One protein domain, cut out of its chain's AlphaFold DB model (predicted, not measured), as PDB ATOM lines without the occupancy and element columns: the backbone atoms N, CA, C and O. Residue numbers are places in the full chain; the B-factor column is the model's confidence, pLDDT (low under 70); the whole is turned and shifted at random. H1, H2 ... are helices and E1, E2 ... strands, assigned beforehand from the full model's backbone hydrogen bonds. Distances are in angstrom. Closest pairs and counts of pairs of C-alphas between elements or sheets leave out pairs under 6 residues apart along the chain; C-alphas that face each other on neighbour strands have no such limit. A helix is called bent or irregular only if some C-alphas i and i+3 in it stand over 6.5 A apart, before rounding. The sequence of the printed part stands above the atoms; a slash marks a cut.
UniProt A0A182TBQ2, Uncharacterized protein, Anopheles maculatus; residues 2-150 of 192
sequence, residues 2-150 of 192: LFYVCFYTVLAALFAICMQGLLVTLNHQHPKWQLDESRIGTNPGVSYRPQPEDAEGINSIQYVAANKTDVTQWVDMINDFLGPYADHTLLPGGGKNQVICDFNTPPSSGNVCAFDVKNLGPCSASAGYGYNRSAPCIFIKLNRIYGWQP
ATOM      1  N   LEU A   2      70.557  -6.401  19.377       93.06
ATOM      2  CA  LEU A   2      70.754  -5.016  18.896       93.06
ATOM      3  C   LEU A   2      71.243  -4.915  17.434       93.06
ATOM      4  O   LEU A   2      70.674  -4.161  16.657       93.06
ATOM      5  N   PHE A   3      72.219  -5.740  17.035       96.00
ATOM      6  CA  PHE A   3      72.690  -5.817  15.644       96.00
ATOM      7  C   PHE A   3      71.552  -6.054  14.637       96.00
ATOM      8  O   PHE A   3      71.429  -5.317  13.667       96.00
ATOM      9  N   TYR A   4      70.691  -7.044  14.895       96.56
ATOM     10  CA  TYR A   4      69.572  -7.369  14.010       96.56
ATOM     11  C   TYR A   4      68.549  -6.237  13.950       96.56
ATOM     12  O   TYR A   4      68.067  -5.924  12.868       96.56
ATOM     13  N   VAL A   5      68.260  -5.579  15.079       97.38
ATOM     14  CA  VAL A   5      67.354  -4.421  15.107       97.38
ATOM     15  C   VAL A   5      67.896  -3.301  14.218       97.38
ATOM     16  O   VAL A   5      67.180  -2.823  13.339       97.38
ATOM     17  N   CYS A   6      69.168  -2.929  14.378       97.00
ATOM     18  CA  CYS A   6      69.791  -1.888  13.559       97.00
ATOM     19  C   CYS A   6      69.826  -2.278  12.074       97.00
ATOM     20  O   CYS A   6      69.424  -1.488  11.221       97.00
ATOM     21  N   PHE A   7      70.249  -3.505  11.770       97.69
ATOM     22  CA  PHE A   7      70.339  -4.014  10.404       97.69
ATOM     23  C   PHE A   7      68.982  -3.994   9.688       97.69
ATOM     24  O   PHE A   7      68.863  -3.416   8.608       97.69
ATOM     25  N   TYR A   8      67.936  -4.554  10.305       97.94
ATOM     26  CA  TYR A   8      66.606  -4.590   9.695       97.94
ATOM     27  C   TYR A   8      65.947  -3.212   9.618       97.94
ATOM     28  O   TYR A   8      65.202  -2.964   8.675       97.94
ATOM     29  N   THR A   9      66.264  -2.290  10.536       97.75
ATOM     30  CA  THR A   9      65.799  -0.895  10.435       97.75
ATOM     31  C   THR A   9      66.353  -0.216   9.184       97.75
ATOM     32  O   THR A   9      65.603   0.399   8.429       97.75
ATOM     33  N   VAL A  10      67.657  -0.364   8.929       98.12
ATOM     34  CA  VAL A  10      68.296   0.204   7.732       98.12
ATOM     35  C   VAL A  10      67.758  -0.453   6.460       98.12
ATOM     36  O   VAL A  10      67.444   0.246   5.498       98.12
ATOM     37  N   LEU A  11      67.594  -1.780   6.458       98.06
ATOM     38  CA  LEU A  11      67.049  -2.506   5.310       98.06
ATOM     39  C   LEU A  11      65.606  -2.081   4.992       98.06
ATOM     40  O   LEU A  11      65.278  -1.843   3.830       98.06
ATOM     41  N   ALA A  12      64.761  -1.935   6.016       98.19
ATOM     42  CA  ALA A  12      63.390  -1.459   5.861       98.19
ATOM     43  C   ALA A  12      63.345  -0.019   5.324       98.19
ATOM     44  O   ALA A  12      62.540   0.278   4.442       98.19
ATOM     45  N   ALA A  13      64.238   0.859   5.796       98.25
ATOM     46  CA  ALA A  13      64.347   2.226   5.293       98.25
ATOM     47  C   ALA A  13      64.762   2.267   3.810       98.25
ATOM     48  O   ALA A  13      64.152   2.994   3.028       98.25
ATOM     49  N   LEU A  14      65.742   1.452   3.401       98.25
ATOM     50  CA  LEU A  14      66.148   1.343   1.995       98.25
ATOM     51  C   LEU A  14      64.991   0.853   1.114       98.25
ATOM     52  O   LEU A  14      64.707   1.458   0.081       98.25
ATOM     53  N   PHE A  15      64.291  -0.200   1.546       98.19
ATOM     54  CA  PHE A  15      63.114  -0.709   0.843       98.19
ATOM     55  C   PHE A  15      62.031   0.367   0.701       98.19
ATOM     56  O   PHE A  15      61.503   0.557  -0.393       98.19
ATOM     57  N   ALA A  16      61.739   1.113   1.771       98.19
ATOM     58  CA  ALA A  16      60.748   2.185   1.747       98.19
ATOM     59  C   ALA A  16      61.128   3.311   0.770       98.19
ATOM     60  O   ALA A  16      60.270   3.773   0.020       98.19
ATOM     61  N   ILE A  17      62.403   3.716   0.718       98.12
ATOM     62  CA  ILE A  17      62.887   4.732  -0.234       98.12
ATOM     63  C   ILE A  17      62.737   4.236  -1.678       98.12
ATOM     64  O   ILE A  17      62.214   4.962  -2.525       98.12
ATOM     65  N   CYS A  18      63.147   2.997  -1.965       97.94
ATOM     66  CA  CYS A  18      62.991   2.405  -3.296       97.94
ATOM     67  C   CYS A  18      61.512   2.281  -3.695       97.94
ATOM     68  O   CYS A  18      61.148   2.615  -4.823       97.94
ATOM     69  N   MET A  19      60.655   1.853  -2.764       97.50
ATOM     70  CA  MET A  19      59.217   1.738  -2.994       97.50
ATOM     71  C   MET A  19      58.579   3.107  -3.247       97.50
ATOM     72  O   MET A  19      57.772   3.247  -4.163       97.50
ATOM     73  N   GLN A  20      58.982   4.142  -2.506       97.00
ATOM     74  CA  GLN A  20      58.501   5.505  -2.728       97.00
ATOM     75  C   GLN A  20      58.934   6.040  -4.097       97.00
ATOM     76  O   GLN A  20      58.123   6.633  -4.805       97.00
ATOM     77  N   GLY A  21      60.183   5.785  -4.500       96.75
ATOM     78  CA  GLY A  21      60.672   6.120  -5.837       96.75
ATOM     79  C   GLY A  21      59.826   5.478  -6.940       96.75
ATOM     80  O   GLY A  21      59.462   6.153  -7.898       96.75
ATOM     81  N   LEU A  22      59.439   4.209  -6.774       95.56
ATOM     82  CA  LEU A  22      58.516   3.537  -7.689       95.56
ATOM     83  C   LEU A  22      57.135   4.208  -7.696       95.56
ATOM     84  O   LEU A  22      56.636   4.541  -8.769       95.56
ATOM     85  N   LEU A  23      56.532   4.435  -6.525       95.56
ATOM     86  CA  LEU A  23      55.173   4.980  -6.400       95.56
ATOM     87  C   LEU A  23      55.035   6.382  -7.010       95.56
ATOM     88  O   LEU A  23      54.013   6.662  -7.627       95.56
ATOM     89  N   VAL A  24      56.071   7.226  -6.926       95.19
ATOM     90  CA  VAL A  24      56.086   8.558  -7.568       95.19
ATOM     91  C   VAL A  24      56.015   8.473  -9.099       95.19
ATOM     92  O   VAL A  24      55.535   9.400  -9.744       95.19
ATOM     93  N   THR A  25      56.460   7.367  -9.701       93.75
ATOM     94  CA  THR A  25      56.393   7.169 -11.162       93.75
ATOM     95  C   THR A  25      55.066   6.590 -11.652       93.75
ATOM     96  O   THR A  25      54.881   6.440 -12.863       93.75
ATOM     97  N   LEU A  26      54.156   6.224 -10.745       94.25
ATOM     98  CA  LEU A  26      52.878   5.607 -11.090       94.25
ATOM     99  C   LEU A  26      51.762   6.651 -11.171       94.25
ATOM    100  O   LEU A  26      51.693   7.590 -10.385       94.25
ATOM    101  N   ASN A  27      50.857   6.455 -12.126       93.12
ATOM    102  CA  ASN A  27      49.639   7.242 -12.248       93.12
ATOM    103  C   ASN A  27      48.533   6.627 -11.367       93.12
ATOM    104  O   ASN A  27      48.367   5.409 -11.331       93.12
ATOM    105  N   HIS A  28      47.761   7.460 -10.664       91.25
ATOM    106  CA  HIS A  28      46.671   7.005  -9.788       91.25
ATOM    107  C   HIS A  28      45.338   6.744 -10.510       91.25
ATOM    108  O   HIS A  28      44.424   6.179  -9.918       91.25
ATOM    109  N   GLN A  29      45.202   7.169 -11.765       90.38
ATOM    110  CA  GLN A  29      43.976   7.053 -12.558       90.38
ATOM    111  C   GLN A  29      43.999   5.859 -13.514       90.38
ATOM    112  O   GLN A  29      42.942   5.316 -13.827       90.38
ATOM    113  N   HIS A  30      45.177   5.459 -13.997       91.50
ATOM    114  CA  HIS A  30      45.316   4.362 -14.949       91.50
ATOM    115  C   HIS A  30      46.610   3.571 -14.732       91.50
ATOM    116  O   HIS A  30      47.619   4.135 -14.302       91.50
ATOM    117  N   PRO A  31      46.610   2.262 -15.041       93.00
ATOM    118  CA  PRO A  31      47.816   1.456 -14.954       93.00
ATOM    119  C   PRO A  31      48.833   1.896 -16.011       93.00
ATOM    120  O   PRO A  31      48.468   2.291 -17.119       93.00
ATOM    121  N   LYS A  32      50.121   1.804 -15.658       91.69
ATOM    122  CA  LYS A  32      51.240   2.201 -16.525       91.69
ATOM    123  C   LYS A  32      51.304   1.385 -17.818       91.69
ATOM    124  O   LYS A  32      51.494   1.956 -18.877       91.69
ATOM    125  N   TRP A  33      51.160   0.068 -17.703       92.88
ATOM    126  CA  TRP A  33      51.146  -0.855 -18.835       92.88
ATOM    127  C   TRP A  33      49.708  -1.270 -19.105       92.88
ATOM    128  O   TRP A  33      49.017  -1.724 -18.186       92.88
ATOM    129  N   GLN A  34      49.260  -1.102 -20.342       92.69
ATOM    130  CA  GLN A  34      47.878  -1.338 -20.752       92.69
ATOM    131  C   GLN A  34      47.849  -2.320 -21.914       92.69
ATOM    132  O   GLN A  34      48.788  -2.370 -22.703       92.69
ATOM    133  N   LEU A  35      46.760  -3.087 -22.009       91.50
ATOM    134  CA  LEU A  35      46.491  -3.976 -23.142       91.50
ATOM    135  C   LEU A  35      47.704  -4.870 -23.454       91.50
ATOM    136  O   LEU A  35      48.175  -5.555 -22.545       91.50
ATOM    137  N   ASP A  36      48.218  -4.848 -24.683       90.75
ATOM    138  CA  ASP A  36      49.318  -5.702 -25.154       90.75
ATOM    139  C   ASP A  36      50.652  -5.470 -24.423       90.75
ATOM    140  O   ASP A  36      51.470  -6.383 -24.323       90.75
ATOM    141  N   GLU A  37      50.872  -4.282 -23.853       91.00
ATOM    142  CA  GLU A  37      52.057  -4.008 -23.026       91.00
ATOM    143  C   GLU A  37      51.920  -4.578 -21.608       91.00
ATOM    144  O   GLU A  37      52.891  -4.683 -20.852       91.00
ATOM    145  N   SER A  38      50.696  -4.927 -21.210       90.44
ATOM    146  CA  SER A  38      50.403  -5.501 -19.906       90.44
ATOM    147  C   SER A  38      50.434  -7.028 -19.955       90.44
ATOM    148  O   SER A  38      50.115  -7.657 -20.957       90.44
ATOM    149  N   ARG A  39      50.701  -7.657 -18.806       86.38
ATOM    150  CA  ARG A  39      50.584  -9.120 -18.661       86.38
ATOM    151  C   ARG A  39      49.153  -9.650 -18.831       86.38
ATOM    152  O   ARG A  39      48.984 -10.858 -18.925       86.38
ATOM    153  N   ILE A  40      48.144  -8.777 -18.790       85.94
ATOM    154  CA  ILE A  40      46.730  -9.143 -18.943       85.94
ATOM    155  C   ILE A  40      46.376  -9.268 -20.433       85.94
ATOM    156  O   ILE A  40      45.556 -10.108 -20.794       85.94
ATOM    157  N   GLY A  41      47.024  -8.477 -21.297       89.38
ATOM    158  CA  GLY A  41      46.752  -8.444 -22.731       89.38
ATOM    159  C   GLY A  41      45.415  -7.786 -23.085       89.38
ATOM    160  O   GLY A  41      44.828  -7.030 -22.306       89.38
ATOM    161  N   THR A  42      44.932  -8.097 -24.287       90.06
ATOM    162  CA  THR A  42      43.672  -7.617 -24.885       90.06
ATOM    163  C   THR A  42      42.507  -8.604 -24.749       90.06
ATOM    164  O   THR A  42      41.401  -8.321 -25.209       90.06
ATOM    165  N   ASN A  43      42.724  -9.734 -24.069       90.44
ATOM    166  CA  ASN A  43      41.749 -10.811 -23.923       90.44
ATOM    167  C   ASN A  43      41.164 -10.824 -22.499       90.44
ATOM    168  O   ASN A  43      41.793 -11.363 -21.583       90.44
ATOM    169  N   PRO A  44      39.975 -10.235 -22.268       92.81
ATOM    170  CA  PRO A  44      39.358 -10.248 -20.950       92.81
ATOM    171  C   PRO A  44      38.952 -11.664 -20.552       92.81
ATOM    172  O   PRO A  44      38.305 -12.387 -21.305       92.81
ATOM    173  N   GLY A  45      39.282 -12.038 -19.316       92.19
ATOM    174  CA  GLY A  45      38.746 -13.253 -18.713       92.19
ATOM    175  C   GLY A  45      37.221 -13.194 -18.590       92.19
ATOM    176  O   GLY A  45      36.644 -12.127 -18.362       92.19
ATOM    177  N   VAL A  46      36.584 -14.357 -18.708       92.12
ATOM    178  CA  VAL A  46      35.138 -14.532 -18.542       92.12
ATOM    179  C   VAL A  46      34.872 -15.186 -17.192       92.12
ATOM    180  O   VAL A  46      35.523 -16.156 -16.814       92.12
ATOM    181  N   SER A  47      33.908 -14.645 -16.460       91.38
ATOM    182  CA  SER A  47      33.407 -15.190 -15.198       91.38
ATOM    183  C   SER A  47      31.887 -15.295 -15.250       91.38
ATOM    184  O   SER A  47      31.252 -14.693 -16.118       91.38
ATOM    185  N   TYR A  48      31.290 -16.034 -14.319       92.75
ATOM    186  CA  TYR A  48      29.840 -16.141 -14.199       92.75
ATOM    187  C   TYR A  48      29.374 -15.853 -12.770       92.75
ATOM    188  O   TYR A  48      30.163 -15.881 -11.822       92.75
ATOM    189  N   ARG A  49      28.090 -15.529 -12.619       93.38
ATOM    190  CA  ARG A  49      27.408 -15.350 -11.335       93.38
ATOM    191  C   ARG A  49      26.058 -16.073 -11.355       93.38
ATOM    192  O   ARG A  49      25.404 -16.051 -12.396       93.38
ATOM    193  N   PRO A  50      25.619 -16.663 -10.233       92.81
ATOM    194  CA  PRO A  50      26.323 -16.750  -8.950       92.81
ATOM    195  C   PRO A  50      27.468 -17.775  -8.994       92.81
ATOM    196  O   PRO A  50      27.402 -18.759  -9.725       92.81
ATOM    197  N   GLN A  51      28.527 -17.521  -8.225       88.50
ATOM    198  CA  GLN A  51      29.676 -18.421  -8.095       88.50
ATOM    199  C   GLN A  51      29.689 -18.963  -6.659       88.50
ATOM    200  O   GLN A  51      29.556 -18.142  -5.750       88.50
ATOM    201  N   PRO A  52      29.821 -20.286  -6.444       82.81
ATOM    202  CA  PRO A  52      29.893 -20.852  -5.097       82.81
ATOM    203  C   PRO A  52      31.101 -20.303  -4.324       82.81
ATOM    204  O   PRO A  52      32.135 -19.996  -4.923       82.81
ATOM    205  N   GLU A  53      30.967 -20.174  -3.001       72.56
ATOM    206  CA  GLU A  53      32.031 -19.663  -2.118       72.56
ATOM    207  C   GLU A  53      33.229 -20.620  -2.023       72.56
ATOM    208  O   GLU A  53      34.370 -20.174  -1.878       72.56
ATOM    209  N   ASP A  54      32.989 -21.924  -2.176       70.81
ATOM    210  CA  ASP A  54      34.032 -22.943  -2.129       70.81
ATOM    211  C   ASP A  54      34.860 -22.935  -3.422       70.81
ATOM    212  O   ASP A  54      34.541 -23.604  -4.405       70.81
ATOM    213  N   ALA A  55      35.967 -22.186  -3.405       54.47
ATOM    214  CA  ALA A  55      36.943 -22.113  -4.499       54.47
ATOM    215  C   ALA A  55      37.638 -23.458  -4.812       54.47
ATOM    216  O   ALA A  55      38.285 -23.585  -5.852       54.47
ATOM    217  N   GLU A  56      37.517 -24.448  -3.922       57.22
ATOM    218  CA  GLU A  56      38.042 -25.812  -4.090       57.22
ATOM    219  C   GLU A  56      37.007 -26.785  -4.692       57.22
ATOM    220  O   GLU A  56      37.352 -27.901  -5.082       57.22
ATOM    221  N   GLY A  57      35.738 -26.371  -4.785       53.53
ATOM    222  CA  GLY A  57      34.652 -27.164  -5.345       53.53
ATOM    223  C   GLY A  57      34.588 -27.087  -6.870       53.53
ATOM    224  O   GLY A  57      34.953 -26.094  -7.494       53.53
ATOM    225  N   ILE A  58      34.077 -28.152  -7.492       59.81
ATOM    226  CA  ILE A  58      33.700 -28.168  -8.911       59.81
ATOM    227  C   ILE A  58      32.798 -26.951  -9.173       59.81
ATOM    228  O   ILE A  58      31.799 -26.804  -8.469       59.81
ATOM    229  N   ASN A  59      33.131 -26.122 -10.179       73.69
ATOM    230  CA  ASN A  59      32.348 -24.974 -10.673       73.69
ATOM    231  C   ASN A  59      30.925 -25.405 -11.084       73.69
ATOM    232  O   ASN A  59      30.608 -25.546 -12.264       73.69
ATOM    233  N   SER A  60      30.077 -25.677 -10.100       82.31
ATOM    234  CA  SER A  60      28.779 -26.312 -10.269       82.31
ATOM    235  C   SER A  60      27.757 -25.634  -9.373       82.31
ATOM    236  O   SER A  60      28.027 -25.295  -8.221       82.31
ATOM    237  N   ILE A  61      26.577 -25.404  -9.936       87.75
ATOM    238  CA  ILE A  61      25.426 -24.869  -9.219       87.75
ATOM    239  C   ILE A  61      24.586 -26.076  -8.822       87.75
ATOM    240  O   ILE A  61      23.981 -26.722  -9.677       87.75
ATOM    241  N   GLN A  62      24.585 -26.404  -7.533       88.81
ATOM    242  CA  GLN A  62      23.867 -27.552  -6.991       88.81
ATOM    243  C   GLN A  62      22.850 -27.062  -5.967       88.81
ATOM    244  O   GLN A  62      23.198 -26.357  -5.022       88.81
ATOM    245  N   TYR A  63      21.581 -27.399  -6.182       90.75
ATOM    246  CA  TYR A  63      20.501 -27.026  -5.277       90.75
ATOM    247  C   TYR A  63      19.284 -27.923  -5.480       90.75
ATOM    248  O   TYR A  63      19.078 -28.487  -6.558       90.75
ATOM    249  N   VAL A  64      18.441 -28.016  -4.454       92.75
ATOM    250  CA  VAL A  64      17.138 -28.674  -4.555       92.75
ATOM    251  C   VAL A  64      16.063 -27.604  -4.723       92.75
ATOM    252  O   VAL A  64      15.797 -26.843  -3.802       92.75
ATOM    253  N   ALA A  65      15.390 -27.558  -5.877       91.69
ATOM    254  CA  ALA A  65      14.381 -26.526  -6.165       91.69
ATOM    255  C   ALA A  65      13.195 -26.513  -5.176       91.69
ATOM    256  O   ALA A  65      12.587 -25.470  -4.944       91.69
ATOM    257  N   ALA A  66      12.875 -27.662  -4.568       92.38
ATOM    258  CA  ALA A  66      11.858 -27.766  -3.520       92.38
ATOM    259  C   ALA A  66      12.336 -27.230  -2.155       92.38
ATOM    260  O   ALA A  66      11.509 -26.886  -1.306       92.38
ATOM    261  N   ASN A  67      13.651 -27.159  -1.931       94.12
ATOM    262  CA  ASN A  67      14.238 -26.645  -0.704       94.12
ATOM    263  C   ASN A  67      14.412 -25.127  -0.812       94.12
ATOM    264  O   ASN A  67      15.270 -24.619  -1.532       94.12
ATOM    265  N   LYS A  68      13.592 -24.392  -0.058       93.38
ATOM    266  CA  LYS A  68      13.628 -22.927  -0.054       93.38
ATOM    267  C   LYS A  68      14.972 -22.382   0.413       93.38
ATOM    268  O   LYS A  68      15.405 -21.382  -0.134       93.38
ATOM    269  N   THR A  69      15.622 -23.023   1.381       93.50
ATOM    270  CA  THR A  69      16.905 -22.549   1.915       93.50
ATOM    271  C   THR A  69      17.995 -22.599   0.848       93.50
ATOM    272  O   THR A  69      18.693 -21.608   0.657       93.50
ATOM    273  N   ASP A  70      18.074 -23.703   0.096       90.50
ATOM    274  CA  ASP A  70      19.045 -23.852  -0.994       90.50
ATOM    275  C   ASP A  70      18.788 -22.809  -2.086       90.50
ATOM    276  O   ASP A  70      19.705 -22.131  -2.534       90.50
ATOM    277  N   VAL A  71      17.523 -22.634  -2.492       94.00
ATOM    278  CA  VAL A  71      17.139 -21.620  -3.487       94.00
ATOM    279  C   VAL A  71      17.509 -20.214  -3.015       94.00
ATOM    280  O   VAL A  71      18.091 -19.452  -3.785       94.00
ATOM    281  N   THR A  72      17.196 -19.874  -1.764       94.62
ATOM    282  CA  THR A  72      17.485 -18.559  -1.184       94.62
ATOM    283  C   THR A  72      18.981 -18.260  -1.193       94.62
ATOM    284  O   THR A  72      19.349 -17.167  -1.604       94.62
ATOM    285  N   GLN A  73      19.847 -19.228  -0.868       93.00
ATOM    286  CA  GLN A  73      21.304 -19.036  -0.913       93.00
ATOM    287  C   GLN A  73      21.779 -18.528  -2.284       93.00
ATOM    288  O   GLN A  73      22.543 -17.567  -2.373       93.00
ATOM    289  N   TRP A  74      21.308 -19.146  -3.370       93.38
ATOM    290  CA  TRP A  74      21.691 -18.742  -4.724       93.38
ATOM    291  C   TRP A  74      21.057 -17.422  -5.158       93.38
ATOM    292  O   TRP A  74      21.717 -16.599  -5.795       93.38
ATOM    293  N   VAL A  75      19.788 -17.211  -4.808       95.50
ATOM    294  CA  VAL A  75      19.059 -15.973  -5.107       95.50
ATOM    295  C   VAL A  75      19.700 -14.776  -4.405       95.50
ATOM    296  O   VAL A  75      19.858 -13.727  -5.031       95.50
ATOM    297  N   ASP A  76      20.129 -14.935  -3.155       95.50
ATOM    298  CA  ASP A  76      20.760 -13.877  -2.366       95.50
ATOM    299  C   ASP A  76      22.126 -13.490  -2.938       95.50
ATOM    300  O   ASP A  76      22.381 -12.306  -3.135       95.50
ATOM    301  N   MET A  77      22.945 -14.458  -3.366       94.75
ATOM    302  CA  MET A  77      24.204 -14.159  -4.068       94.75
ATOM    303  C   MET A  77      23.995 -13.320  -5.339       94.75
ATOM    304  O   MET A  77      24.830 -12.477  -5.683       94.75
ATOM    305  N   ILE A  78      22.895 -13.546  -6.064       95.88
ATOM    306  CA  ILE A  78      22.557 -12.744  -7.246       95.88
ATOM    307  C   ILE A  78      22.032 -11.368  -6.829       95.88
ATOM    308  O   ILE A  78      22.411 -10.375  -7.450       95.88
ATOM    309  N   ASN A  79      21.199 -11.286  -5.789       95.88
ATOM    310  CA  ASN A  79      20.717 -10.013  -5.249       95.88
ATOM    311  C   ASN A  79      21.876  -9.125  -4.794       95.88
ATOM    312  O   ASN A  79      21.898  -7.949  -5.144       95.88
ATOM    313  N   ASP A  80      22.866  -9.683  -4.101       94.94
ATOM    314  CA  ASP A  80      24.058  -8.953  -3.667       94.94
ATOM    315  C   ASP A  80      24.885  -8.472  -4.865       94.94
ATOM    316  O   ASP A  80      25.342  -7.327  -4.910       94.94
ATOM    317  N   PHE A  81      25.035  -9.323  -5.885       94.31
ATOM    318  CA  PHE A  81      25.728  -8.958  -7.119       94.31
ATOM    319  C   PHE A  81      25.009  -7.843  -7.898       94.31
ATOM    320  O   PHE A  81      25.665  -6.924  -8.405       94.31
ATOM    321  N   LEU A  82      23.681  -7.917  -8.008       95.31
ATOM    322  CA  LEU A  82      22.853  -6.953  -8.735       95.31
ATOM    323  C   LEU A  82      22.453  -5.735  -7.893       95.31
ATOM    324  O   LEU A  82      21.965  -4.758  -8.458       95.31
ATOM    325  N   GLY A  83      22.693  -5.750  -6.581       94.62
ATOM    326  CA  GLY A  83      22.289  -4.709  -5.636       94.62
ATOM    327  C   GLY A  83      22.661  -3.296  -6.092       94.62
ATOM    328  O   GLY A  83      21.767  -2.459  -6.205       94.62
ATOM    329  N   PRO A  84      23.925  -3.025  -6.477       93.62
ATOM    330  CA  PRO A  84      24.324  -1.708  -6.981       93.62
ATOM    331  C   PRO A  84      23.675  -1.294  -8.311       93.62
ATOM    332  O   PRO A  84      23.675  -0.116  -8.656       93.62
ATOM    333  N   TYR A  85      23.146  -2.244  -9.083       92.19
ATOM    334  CA  TYR A  85      22.417  -1.971 -10.325       92.19
ATOM    335  C   TYR A  85      20.911  -1.790 -10.094       92.19
ATOM    336  O   TYR A  85      20.233  -1.197 -10.923       92.19
ATOM    337  N   ALA A  86      20.379  -2.288  -8.976       92.06
ATOM    338  CA  ALA A  86      19.004  -2.036  -8.558       92.06
ATOM    339  C   ALA A  86      18.882  -0.711  -7.786       92.06
ATOM    340  O   ALA A  86      17.940   0.050  -8.005       92.06
ATOM    341  N   ASP A  87      19.851  -0.427  -6.914       92.56
ATOM    342  CA  ASP A  87      19.972   0.827  -6.181       92.56
ATOM    343  C   ASP A  87      21.255   1.556  -6.592       92.56
ATOM    344  O   ASP A  87      22.357   1.291  -6.103       92.56
ATOM    345  N   HIS A  88      21.094   2.524  -7.493       88.88
ATOM    346  CA  HIS A  88      22.210   3.290  -8.043       88.88
ATOM    347  C   HIS A  88      22.936   4.135  -6.986       88.88
ATOM    348  O   HIS A  88      24.065   4.568  -7.228       88.88
ATOM    349  N   THR A  89      22.337   4.369  -5.813       90.38
ATOM    350  CA  THR A  89      22.996   5.118  -4.735       90.38
ATOM    351  C   THR A  89      24.189   4.362  -4.144       90.38
ATOM    352  O   THR A  89      25.105   4.995  -3.616       90.38
ATOM    353  N   LEU A  90      24.229   3.036  -4.311       91.06
ATOM    354  CA  LEU A  90      25.329   2.166  -3.885       91.06
ATOM    355  C   LEU A  90      26.533   2.200  -4.840       91.06
ATOM    356  O   LEU A  90      27.593   1.654  -4.530       91.06
ATOM    357  N   LEU A  91      26.393   2.820  -6.013       89.94
ATOM    358  CA  LEU A  91      27.481   2.942  -6.978       89.94
ATOM    359  C   LEU A  91      28.467   4.051  -6.584       89.94
ATOM    360  O   LEU A  91      28.089   5.016  -5.912       89.94
ATOM    361  N   PRO A  92      29.725   3.987  -7.059       85.06
ATOM    362  CA  PRO A  92      30.690   5.066  -6.859       85.06
ATOM    363  C   PRO A  92      30.117   6.423  -7.294       85.06
ATOM    364  O   PRO A  92      29.575   6.556  -8.389       85.06
ATOM    365  N   GLY A  93      30.211   7.435  -6.428       85.00
ATOM    366  CA  GLY A  93      29.647   8.764  -6.699       85.00
ATOM    367  C   GLY A  93      28.113   8.850  -6.621       85.00
ATOM    368  O   GLY A  93      27.543   9.856  -7.048       85.00
ATOM    369  N   GLY A  94      27.441   7.825  -6.082       87.50
ATOM    370  CA  GLY A  94      25.987   7.778  -5.905       87.50
ATOM    371  C   GLY A  94      25.208   7.626  -7.213       87.50
ATOM    372  O   GLY A  94      24.087   8.119  -7.309       87.50
ATOM    373  N   GLY A  95      25.832   7.049  -8.247       87.25
ATOM    374  CA  GLY A  95      25.186   6.753  -9.532       87.25
ATOM    375  C   GLY A  95      24.828   7.972 -10.390       87.25
ATOM    376  O   GLY A  95      24.162   7.830 -11.410       87.25
ATOM    377  N   LYS A  96      25.274   9.179 -10.014       90.25
ATOM    378  CA  LYS A  96      24.926  10.440 -10.701       90.25
ATOM    379  C   LYS A  96      25.467  10.553 -12.125       90.25
ATOM    380  O   LYS A  96      24.964  11.356 -12.901       90.25
ATOM    381  N   ASN A  97      26.506   9.790 -12.447       92.06
ATOM    382  CA  ASN A  97      27.138   9.768 -13.761       92.06
ATOM    383  C   ASN A  97      26.567   8.668 -14.672       92.06
ATOM    384  O   ASN A  97      27.153   8.366 -15.708       92.06
ATOM    385  N   GLN A  98      25.460   8.033 -14.283       91.81
ATOM    386  CA  GLN A  98      24.782   7.082 -15.146       91.81
ATOM    387  C   GLN A  98      23.902   7.782 -16.178       91.81
ATOM    388  O   GLN A  98      23.125   8.677 -15.849       91.81
ATOM    389  N   VAL A  99      23.983   7.322 -17.420       92.88
ATOM    390  CA  VAL A  99      23.137   7.773 -18.529       92.88
ATOM    391  C   VAL A  99      22.573   6.569 -19.270       92.88
ATOM    392  O   VAL A  99      23.196   5.509 -19.312       92.88
ATOM    393  N   ILE A 100      21.385   6.711 -19.853       91.31
ATOM    394  CA  ILE A 100      20.834   5.677 -20.735       91.31
ATOM    395  C   ILE A 100      21.655   5.696 -22.025       91.31
ATOM    396  O   ILE A 100      21.796   6.745 -22.648       91.31
ATOM    397  N   CYS A 101      22.194   4.539 -22.393       90.81
ATOM    398  CA  CYS A 101      22.949   4.350 -23.622       90.81
ATOM    399  C   CYS A 101      22.252   3.348 -24.531       90.81
ATOM    400  O   CYS A 101      21.540   2.459 -24.060       90.81
ATOM    401  N   ASP A 102      22.567   3.433 -25.815       86.75
ATOM    402  CA  ASP A 102      22.268   2.403 -26.802       86.75
ATOM    403  C   ASP A 102      23.436   2.272 -27.798       86.75
ATOM    404  O   ASP A 102      24.466   2.937 -27.658       86.75
ATOM    405  N   PHE A 103      23.290   1.402 -28.800       81.38
ATOM    406  CA  PHE A 103      24.310   1.165 -29.829       81.38
ATOM    407  C   PHE A 103      24.702   2.417 -30.630       81.38
ATOM    408  O   PHE A 103      25.808   2.480 -31.165       81.38
ATOM    409  N   ASN A 104      23.812   3.407 -30.721       83.94
ATOM    410  CA  ASN A 104      24.018   4.641 -31.481       83.94
ATOM    411  C   ASN A 104      24.350   5.840 -30.577       83.94
ATOM    412  O   ASN A 104      24.835   6.863 -31.062       83.94
ATOM    413  N   THR A 105      24.117   5.706 -29.271       88.06
ATOM    414  CA  THR A 105      24.193   6.773 -28.274       88.06
ATOM    415  C   THR A 105      25.141   6.350 -27.148       88.06
ATOM    416  O   THR A 105      24.696   5.915 -26.080       88.06
ATOM    417  N   PRO A 106      26.468   6.443 -27.370       87.50
ATOM    418  CA  PRO A 106      27.456   6.155 -26.340       87.50
ATOM    419  C   PRO A 106      27.444   7.228 -25.235       87.50
ATOM    420  O   PRO A 106      27.030   8.369 -25.471       87.50
ATOM    421  N   PRO A 107      27.933   6.903 -24.026       92.88
ATOM    422  CA  PRO A 107      27.974   7.855 -22.928       92.88
ATOM    423  C   PRO A 107      29.008   8.951 -23.212       92.88
ATOM    424  O   PRO A 107      30.078   8.701 -23.770       92.88
ATOM    425  N   SER A 108      28.712  10.181 -22.790       91.12
ATOM    426  CA  SER A 108      29.677  11.280 -22.850       91.12
ATOM    427  C   SER A 108      30.805  11.103 -21.826       91.12
ATOM    428  O   SER A 108      30.683  10.352 -20.858       91.12
ATOM    429  N   SER A 109      31.922  11.810 -22.026       88.88
ATOM    430  CA  SER A 109      33.089  11.728 -21.139       88.88
ATOM    431  C   SER A 109      32.713  11.951 -19.669       88.88
ATOM    432  O   SER A 109      32.112  12.967 -19.324       88.88
ATOM    433  N   GLY A 110      33.100  11.012 -18.803       88.19
ATOM    434  CA  GLY A 110      32.800  11.027 -17.365       88.19
ATOM    435  C   GLY A 110      31.496  10.320 -16.978       88.19
ATOM    436  O   GLY A 110      31.329   9.970 -15.807       88.19
ATOM    437  N   ASN A 111      30.621  10.043 -17.947       92.00
ATOM    438  CA  ASN A 111      29.407   9.263 -17.746       92.00
ATOM    439  C   ASN A 111      29.614   7.786 -18.097       92.00
ATOM    440  O   ASN A 111      30.516   7.414 -18.848       92.00
ATOM    441  N   VAL A 112      28.759   6.938 -17.537       91.94
ATOM    442  CA  VAL A 112      28.732   5.491 -17.767       91.94
ATOM    443  C   VAL A 112      27.322   5.059 -18.140       91.94
ATOM    444  O   VAL A 112      26.344   5.682 -17.731       91.94
ATOM    445  N   CYS A 113      27.205   3.976 -18.898       92.38
ATOM    446  CA  CYS A 113      25.900   3.445 -19.258       92.38
ATOM    447  C   CYS A 113      25.197   2.834 -18.049       92.38
ATOM    448  O   CYS A 113      25.771   2.010 -17.333       92.38
ATOM    449  N   ALA A 114      23.949   3.245 -17.841       91.94
ATOM    450  CA  ALA A 114      23.049   2.637 -16.881       91.94
ATOM    451  C   ALA A 114      22.699   1.215 -17.334       91.94
ATOM    452  O   ALA A 114      22.447   0.972 -18.515       91.94
ATOM    453  N   PHE A 115      22.654   0.285 -16.385       91.69
ATOM    454  CA  PHE A 115      22.184  -1.075 -16.616       91.69
ATOM    455  C   PHE A 115      20.881  -1.268 -15.847       91.69
ATOM    456  O   PHE A 115      20.886  -1.255 -14.619       91.69
ATOM    457  N   ASP A 116      19.772  -1.427 -16.567       90.38
ATOM    458  CA  ASP A 116      18.458  -1.591 -15.949       90.38
ATOM    459  C   ASP A 116      18.166  -3.072 -15.676       90.38
ATOM    460  O   ASP A 116      17.921  -3.863 -16.592       90.38
ATOM    461  N   VAL A 117      18.137  -3.440 -14.392       92.50
ATOM    462  CA  VAL A 117      17.796  -4.796 -13.926       92.50
ATOM    463  C   VAL A 117      16.381  -5.236 -14.328       92.50
ATOM    464  O   VAL A 117      16.083  -6.430 -14.321       92.50
ATOM    465  N   LYS A 118      15.497  -4.309 -14.716       90.31
ATOM    466  CA  LYS A 118      14.148  -4.634 -15.212       90.31
ATOM    467  C   LYS A 118      14.178  -5.310 -16.581       90.31
ATOM    468  O   LYS A 118      13.270  -6.080 -16.892       90.31
ATOM    469  N   ASN A 119      15.236  -5.093 -17.362       91.62
ATOM    470  CA  ASN A 119      15.400  -5.697 -18.686       91.62
ATOM    471  C   ASN A 119      15.817  -7.177 -18.627       91.62
ATOM    472  O   ASN A 119      15.936  -7.823 -19.662       91.62
ATOM    473  N   LEU A 120      16.000  -7.741 -17.428       93.50
ATOM    474  CA  LEU A 120      16.388  -9.141 -17.230       93.50
ATOM    475  C   LEU A 120      15.256 -10.151 -17.492       93.50
ATOM    476  O   LEU A 120      15.493 -11.359 -17.460       93.50
ATOM    477  N   GLY A 121      14.028  -9.688 -17.741       92.56
ATOM    478  CA  GLY A 121      12.894 -10.539 -18.105       92.56
ATOM    479  C   GLY A 121      12.643 -11.665 -17.086       92.56
ATOM    480  O   GLY A 121      12.384 -11.368 -15.919       92.56
ATOM    481  N   PRO A 122      12.709 -12.955 -17.479       92.94
ATOM    482  CA  PRO A 122      12.485 -14.082 -16.566       92.94
ATOM    483  C   PRO A 122      13.564 -14.226 -15.479       92.94
ATOM    484  O   PRO A 122      13.345 -14.958 -14.512       92.94
ATOM    485  N   CYS A 123      14.692 -13.528 -15.622       95.56
ATOM    486  CA  CYS A 123      15.803 -13.491 -14.675       95.56
ATOM    487  C   CYS A 123      15.732 -12.280 -13.733       95.56
ATOM    488  O   CYS A 123      16.758 -11.734 -13.340       95.56
ATOM    489  N   SER A 124      14.529 -11.826 -13.381       94.75
ATOM    490  CA  SER A 124      14.336 -10.751 -12.409       94.75
ATOM    491  C   SER A 124      14.400 -11.260 -10.963       94.75
ATOM    492  O   SER A 124      14.109 -12.427 -10.673       94.75
ATOM    493  N   ALA A 125      14.673 -10.344 -10.030       93.12
ATOM    494  CA  ALA A 125      14.594 -10.615  -8.592       93.12
ATOM    495  C   ALA A 125      13.197 -11.110  -8.173       93.12
ATOM    496  O   ALA A 125      13.069 -12.052  -7.395       93.12
ATOM    497  N   SER A 126      12.134 -10.532  -8.748       92.12
ATOM    498  CA  SER A 126      10.747 -10.933  -8.472       92.12
ATOM    499  C   SER A 126      10.423 -12.361  -8.920       92.12
ATOM    500  O   SER A 126       9.556 -13.004  -8.331       92.12
ATOM    501  N   ALA A 127      11.123 -12.873  -9.935       92.31
ATOM    502  CA  ALA A 127      10.999 -14.249 -10.407       92.31
ATOM    503  C   ALA A 127      11.948 -15.224  -9.680       92.31
ATOM    504  O   ALA A 127      11.979 -16.406 -10.029       92.31
ATOM    505  N   GLY A 128      12.734 -14.752  -8.702       93.81
ATOM    506  CA  GLY A 128      13.745 -15.553  -8.007       93.81
ATOM    507  C   GLY A 128      14.818 -16.093  -8.951       93.81
ATOM    508  O   GLY A 128      15.281 -17.218  -8.764       93.81
ATOM    509  N   TYR A 129      15.136 -15.347 -10.017       96.00
ATOM    510  CA  TYR A 129      16.127 -15.726 -11.030       96.00
ATOM    511  C   TYR A 129      15.919 -17.137 -11.614       96.00
ATOM    512  O   TYR A 129      16.877 -17.807 -11.988       96.00
ATOM    513  N   GLY A 130      14.672 -17.627 -11.639       94.81
ATOM    514  CA  GLY A 130      14.311 -18.943 -12.175       94.81
ATOM    515  C   GLY A 130      14.714 -20.157 -11.322       94.81
ATOM    516  O   GLY A 130      14.342 -21.285 -11.663       94.81
ATOM    517  N   TYR A 131      15.377 -19.958 -10.177       94.56
ATOM    518  CA  TYR A 131      15.810 -21.058  -9.307       94.56
ATOM    519  C   TYR A 131      14.628 -21.880  -8.775       94.56
ATOM    520  O   TYR A 131      14.678 -23.107  -8.764       94.56
ATOM    521  N   ASN A 132      13.512 -21.228  -8.445       90.25
ATOM    522  CA  ASN A 132      12.279 -21.877  -7.982       90.25
ATOM    523  C   ASN A 132      11.595 -22.795  -9.017       90.25
ATOM    524  O   ASN A 132      10.726 -23.583  -8.649       90.25
ATOM    525  N   ARG A 133      11.948 -22.683 -10.303       90.88
ATOM    526  CA  ARG A 133      11.345 -23.435 -11.418       90.88
ATOM    527  C   ARG A 133      12.319 -24.425 -12.058       90.88
ATOM    528  O   ARG A 133      12.060 -24.888 -13.164       90.88
ATOM    529  N   SER A 134      13.436 -24.724 -11.390       91.69
ATOM    530  CA  SER A 134      14.505 -25.574 -11.938       91.69
ATOM    531  C   SER A 134      15.084 -25.049 -13.261       91.69
ATOM    532  O   SER A 134      15.569 -25.825 -14.080       91.69
ATOM    533  N   ALA A 135      15.023 -23.731 -13.478       93.62
ATOM    534  CA  ALA A 135      15.547 -23.052 -14.660       93.62
ATOM    535  C   ALA A 135      16.407 -21.855 -14.209       93.62
ATOM    536  O   ALA A 135      15.983 -20.707 -14.367       93.62
ATOM    537  N   PRO A 136      17.560 -22.109 -13.558       94.62
ATOM    538  CA  PRO A 136      18.360 -21.071 -12.920       94.62
ATOM    539  C   PRO A 136      18.981 -20.128 -13.954       94.62
ATOM    540  O   PRO A 136      19.501 -20.559 -14.983       94.62
ATOM    541  N   CYS A 137      18.964 -18.835 -13.654       95.31
ATOM    542  CA  CYS A 137      19.643 -17.826 -14.453       95.31
ATOM    543  C   CYS A 137      21.115 -17.698 -14.054       95.31
ATOM    544  O   CYS A 137      21.447 -17.611 -12.872       95.31
ATOM    545  N   ILE A 138      21.981 -17.619 -15.063       94.19
ATOM    546  CA  ILE A 138      23.421 -17.418 -14.914       94.19
ATOM    547  C   ILE A 138      23.795 -16.118 -15.625       94.19
ATOM    548  O   ILE A 138      23.451 -15.909 -16.788       94.19
ATOM    549  N   PHE A 139      24.518 -15.249 -14.930       95.00
ATOM    550  CA  PHE A 139      24.982 -13.970 -15.450       95.00
ATOM    551  C   PHE A 139      26.443 -14.078 -15.853       95.00
ATOM    552  O   PHE A 139      27.303 -14.328 -15.011       95.00
ATOM    553  N   ILE A 140      26.735 -13.852 -17.129       94.56
ATOM    554  CA  ILE A 140      28.108 -13.823 -17.629       94.56
ATOM    555  C   ILE A 140      28.698 -12.427 -17.429       94.56
ATOM    556  O   ILE A 140      28.053 -11.412 -17.693       94.56
ATOM    557  N   LYS A 141      29.938 -12.374 -16.947       93.00
ATOM    558  CA  LYS A 141      30.658 -11.143 -16.626       93.00
ATOM    559  C   LYS A 141      32.069 -11.188 -17.199       93.00
ATOM    560  O   LYS A 141      32.873 -12.043 -16.830       93.00
ATOM    561  N   LEU A 142      32.389 -10.190 -18.016       93.56
ATOM    562  CA  LEU A 142      33.746  -9.940 -18.493       93.56
ATOM    563  C   LEU A 142      34.574  -9.204 -17.433       93.56
ATOM    564  O   LEU A 142      34.080  -8.304 -16.738       93.56
ATOM    565  N   ASN A 143      35.848  -9.568 -17.324       93.00
ATOM    566  CA  ASN A 143      36.804  -8.834 -16.504       93.00
ATOM    567  C   ASN A 143      37.033  -7.433 -17.082       93.00
ATOM    568  O   ASN A 143      37.250  -7.259 -18.278       93.00
ATOM    569  N   ARG A 144      36.995  -6.418 -16.213       91.94
ATOM    570  CA  ARG A 144      37.194  -5.019 -16.609       91.94
ATOM    571  C   ARG A 144      38.686  -4.763 -16.838       91.94
ATOM    572  O   ARG A 144      39.464  -4.867 -15.894       91.94
ATOM    573  N   ILE A 145      39.058  -4.393 -18.062       92.94
ATOM    574  CA  ILE A 145      40.418  -3.976 -18.435       92.94
ATOM    575  C   ILE A 145      40.380  -2.490 -18.802       92.94
ATOM    576  O   ILE A 145      39.510  -2.051 -19.554       92.94
ATOM    577  N   TYR A 146      41.304  -1.700 -18.249       91.75
ATOM    578  CA  TYR A 146      41.380  -0.267 -18.544       91.75
ATOM    579  C   TYR A 146      41.700  -0.038 -20.027       91.75
ATOM    580  O   TYR A 146      42.633  -0.641 -20.549       91.75
ATOM    581  N   GLY A 147      40.933   0.833 -20.688       90.06
ATOM    582  CA  GLY A 147      41.127   1.177 -22.102       90.06
ATOM    583  C   GLY A 147      40.713   0.087 -23.097       90.06
ATOM    584  O   GLY A 147      40.842   0.294 -24.298       90.06
ATOM    585  N   TRP A 148      40.205  -1.055 -22.629       93.44
ATOM    586  CA  TRP A 148      39.765  -2.128 -23.514       93.44
ATOM    587  C   TRP A 148      38.462  -1.771 -24.223       93.44
ATOM    588  O   TRP A 148      37.504  -1.306 -23.599       93.44
ATOM    589  N   GLN A 149      38.429  -2.035 -25.527       90.75
ATOM    590  CA  GLN A 149      37.245  -1.922 -26.364       90.75
ATOM    591  C   GLN A 149      37.054  -3.235 -27.128       90.75
ATOM    592  O   GLN A 149      38.032  -3.767 -27.660       90.75
ATOM    593  N   PRO A 150      35.827  -3.775 -27.179       89.75
ATOM    594  CA  PRO A 150      35.567  -4.998 -27.917       89.75
ATOM    595  C   PRO A 150      35.743  -4.772 -29.419       89.75
ATOM    596  O   PRO A 150      35.222  -3.802 -29.973       89.75
TER     597      PRO A 150
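What this domain is: This is residues 2 to 150 of the 192 residues of an uncharacterized protein of Anopheles maculatus (UniProt A0A182TBQ2). One long helix, H1, sticks out as an arm with residues 2 to 28, and a long loop joins it to a loosely built body. In that body the kinked helix H2 and the short helix H5 are side by side, with H4 near one end of H2, while the two short strands E1 and E2 form a small ribbon near residues 74 to 82 of H2, and long loops make up much of the rest. The printed part has 149 residues, with five named helices and two named strands in the order H1, E1, H2, H3, H4, H5, E2; the sheet E1 - E2 is antiparallel. The class is mostly helix, though under half of the residues are in named elements. The whole is only just extended, close to loose, with a radius of gyration of the C-alphas of 22.5 A and spans of 68 by 45 by 31 A.

How they stand to each other: H1, residues 2 to 24, is apart from H2, residues 68 to 86, and touches no helix. E1, residues 46 to 49, and E2, residues 139 to 142, are antiparallel neighbours at 149 degrees; N 47 and O 141 are 2.8 A apart and N 139 and O 49 are 2.8 A apart, both within hydrogen-bond range. The closest C-alphas of E1 and H2, Arg 49 and Ile 78, are 6.9 A apart. H3, residues 92 to 95, touches no helix. H4, residues 117 to 123, only just touches H2, with 3 pairs of C-alphas within 8 A, through residues 82 to 86 of H2 alone; the closest C-alphas, Ala 86 and Val 117, are 6.2 A apart. H5, residues 125 to 133, touches residues 71 to 79 of H2 alone, closest at the C-alphas of Val 71 and Tyr 131, 6.0 A; they run opposite ways at a shallow tilt of 33 degrees, only just short of steep. H4 and H5 touch only at the corner, closest at the C-alphas of Cys 123 and Tyr 129, 4.3 A. Every O i to N i+4 pair is within hydrogen-bond range in H1, 13 of 15 in H2, 0 of 3 in H4 and 0 of 5 in H5, where O i to N i+3 pairs within range number 2 of 4 in H4 and 4 of 6 in H5; H3 is too short for an O i to N i+4 pair.

Where its parts are: H1 begins at C-alpha 2, (70.754, -5.016, 18.896), and is 33.2 A long. E1 measures 10.6 A and E2 10.1 A. H2 is 23.2 A long, with a kink of 43 degrees near residue 80. H2, H4 and H5 are irregular: C-alphas 81 and 84 are 7.4 A apart, 119 and 122 are 9.1 A apart, and 129 and 132 are 7.9 A apart. H3 is 6.3 A long, H4 9.0 A and H5 13.5 A. E2 ends at C-alpha 142, (33.746, -9.940, -18.493).

The domain as a whole: The two C-alphas farthest apart, those of Leu 2 and Asn 104, are 69.4 A apart. Without residues 2 to 28, the body spans 49 by 33 by 25 A. The printed part has no cut. The links H1 to E1, E1 to H2 and H3 to H4 are long; in the last, residues 98 to 99 pair with residues 112 to 113, parallel. The mean pLDDT of the printed part is 91.1, and residues 55 to 58 are under 70.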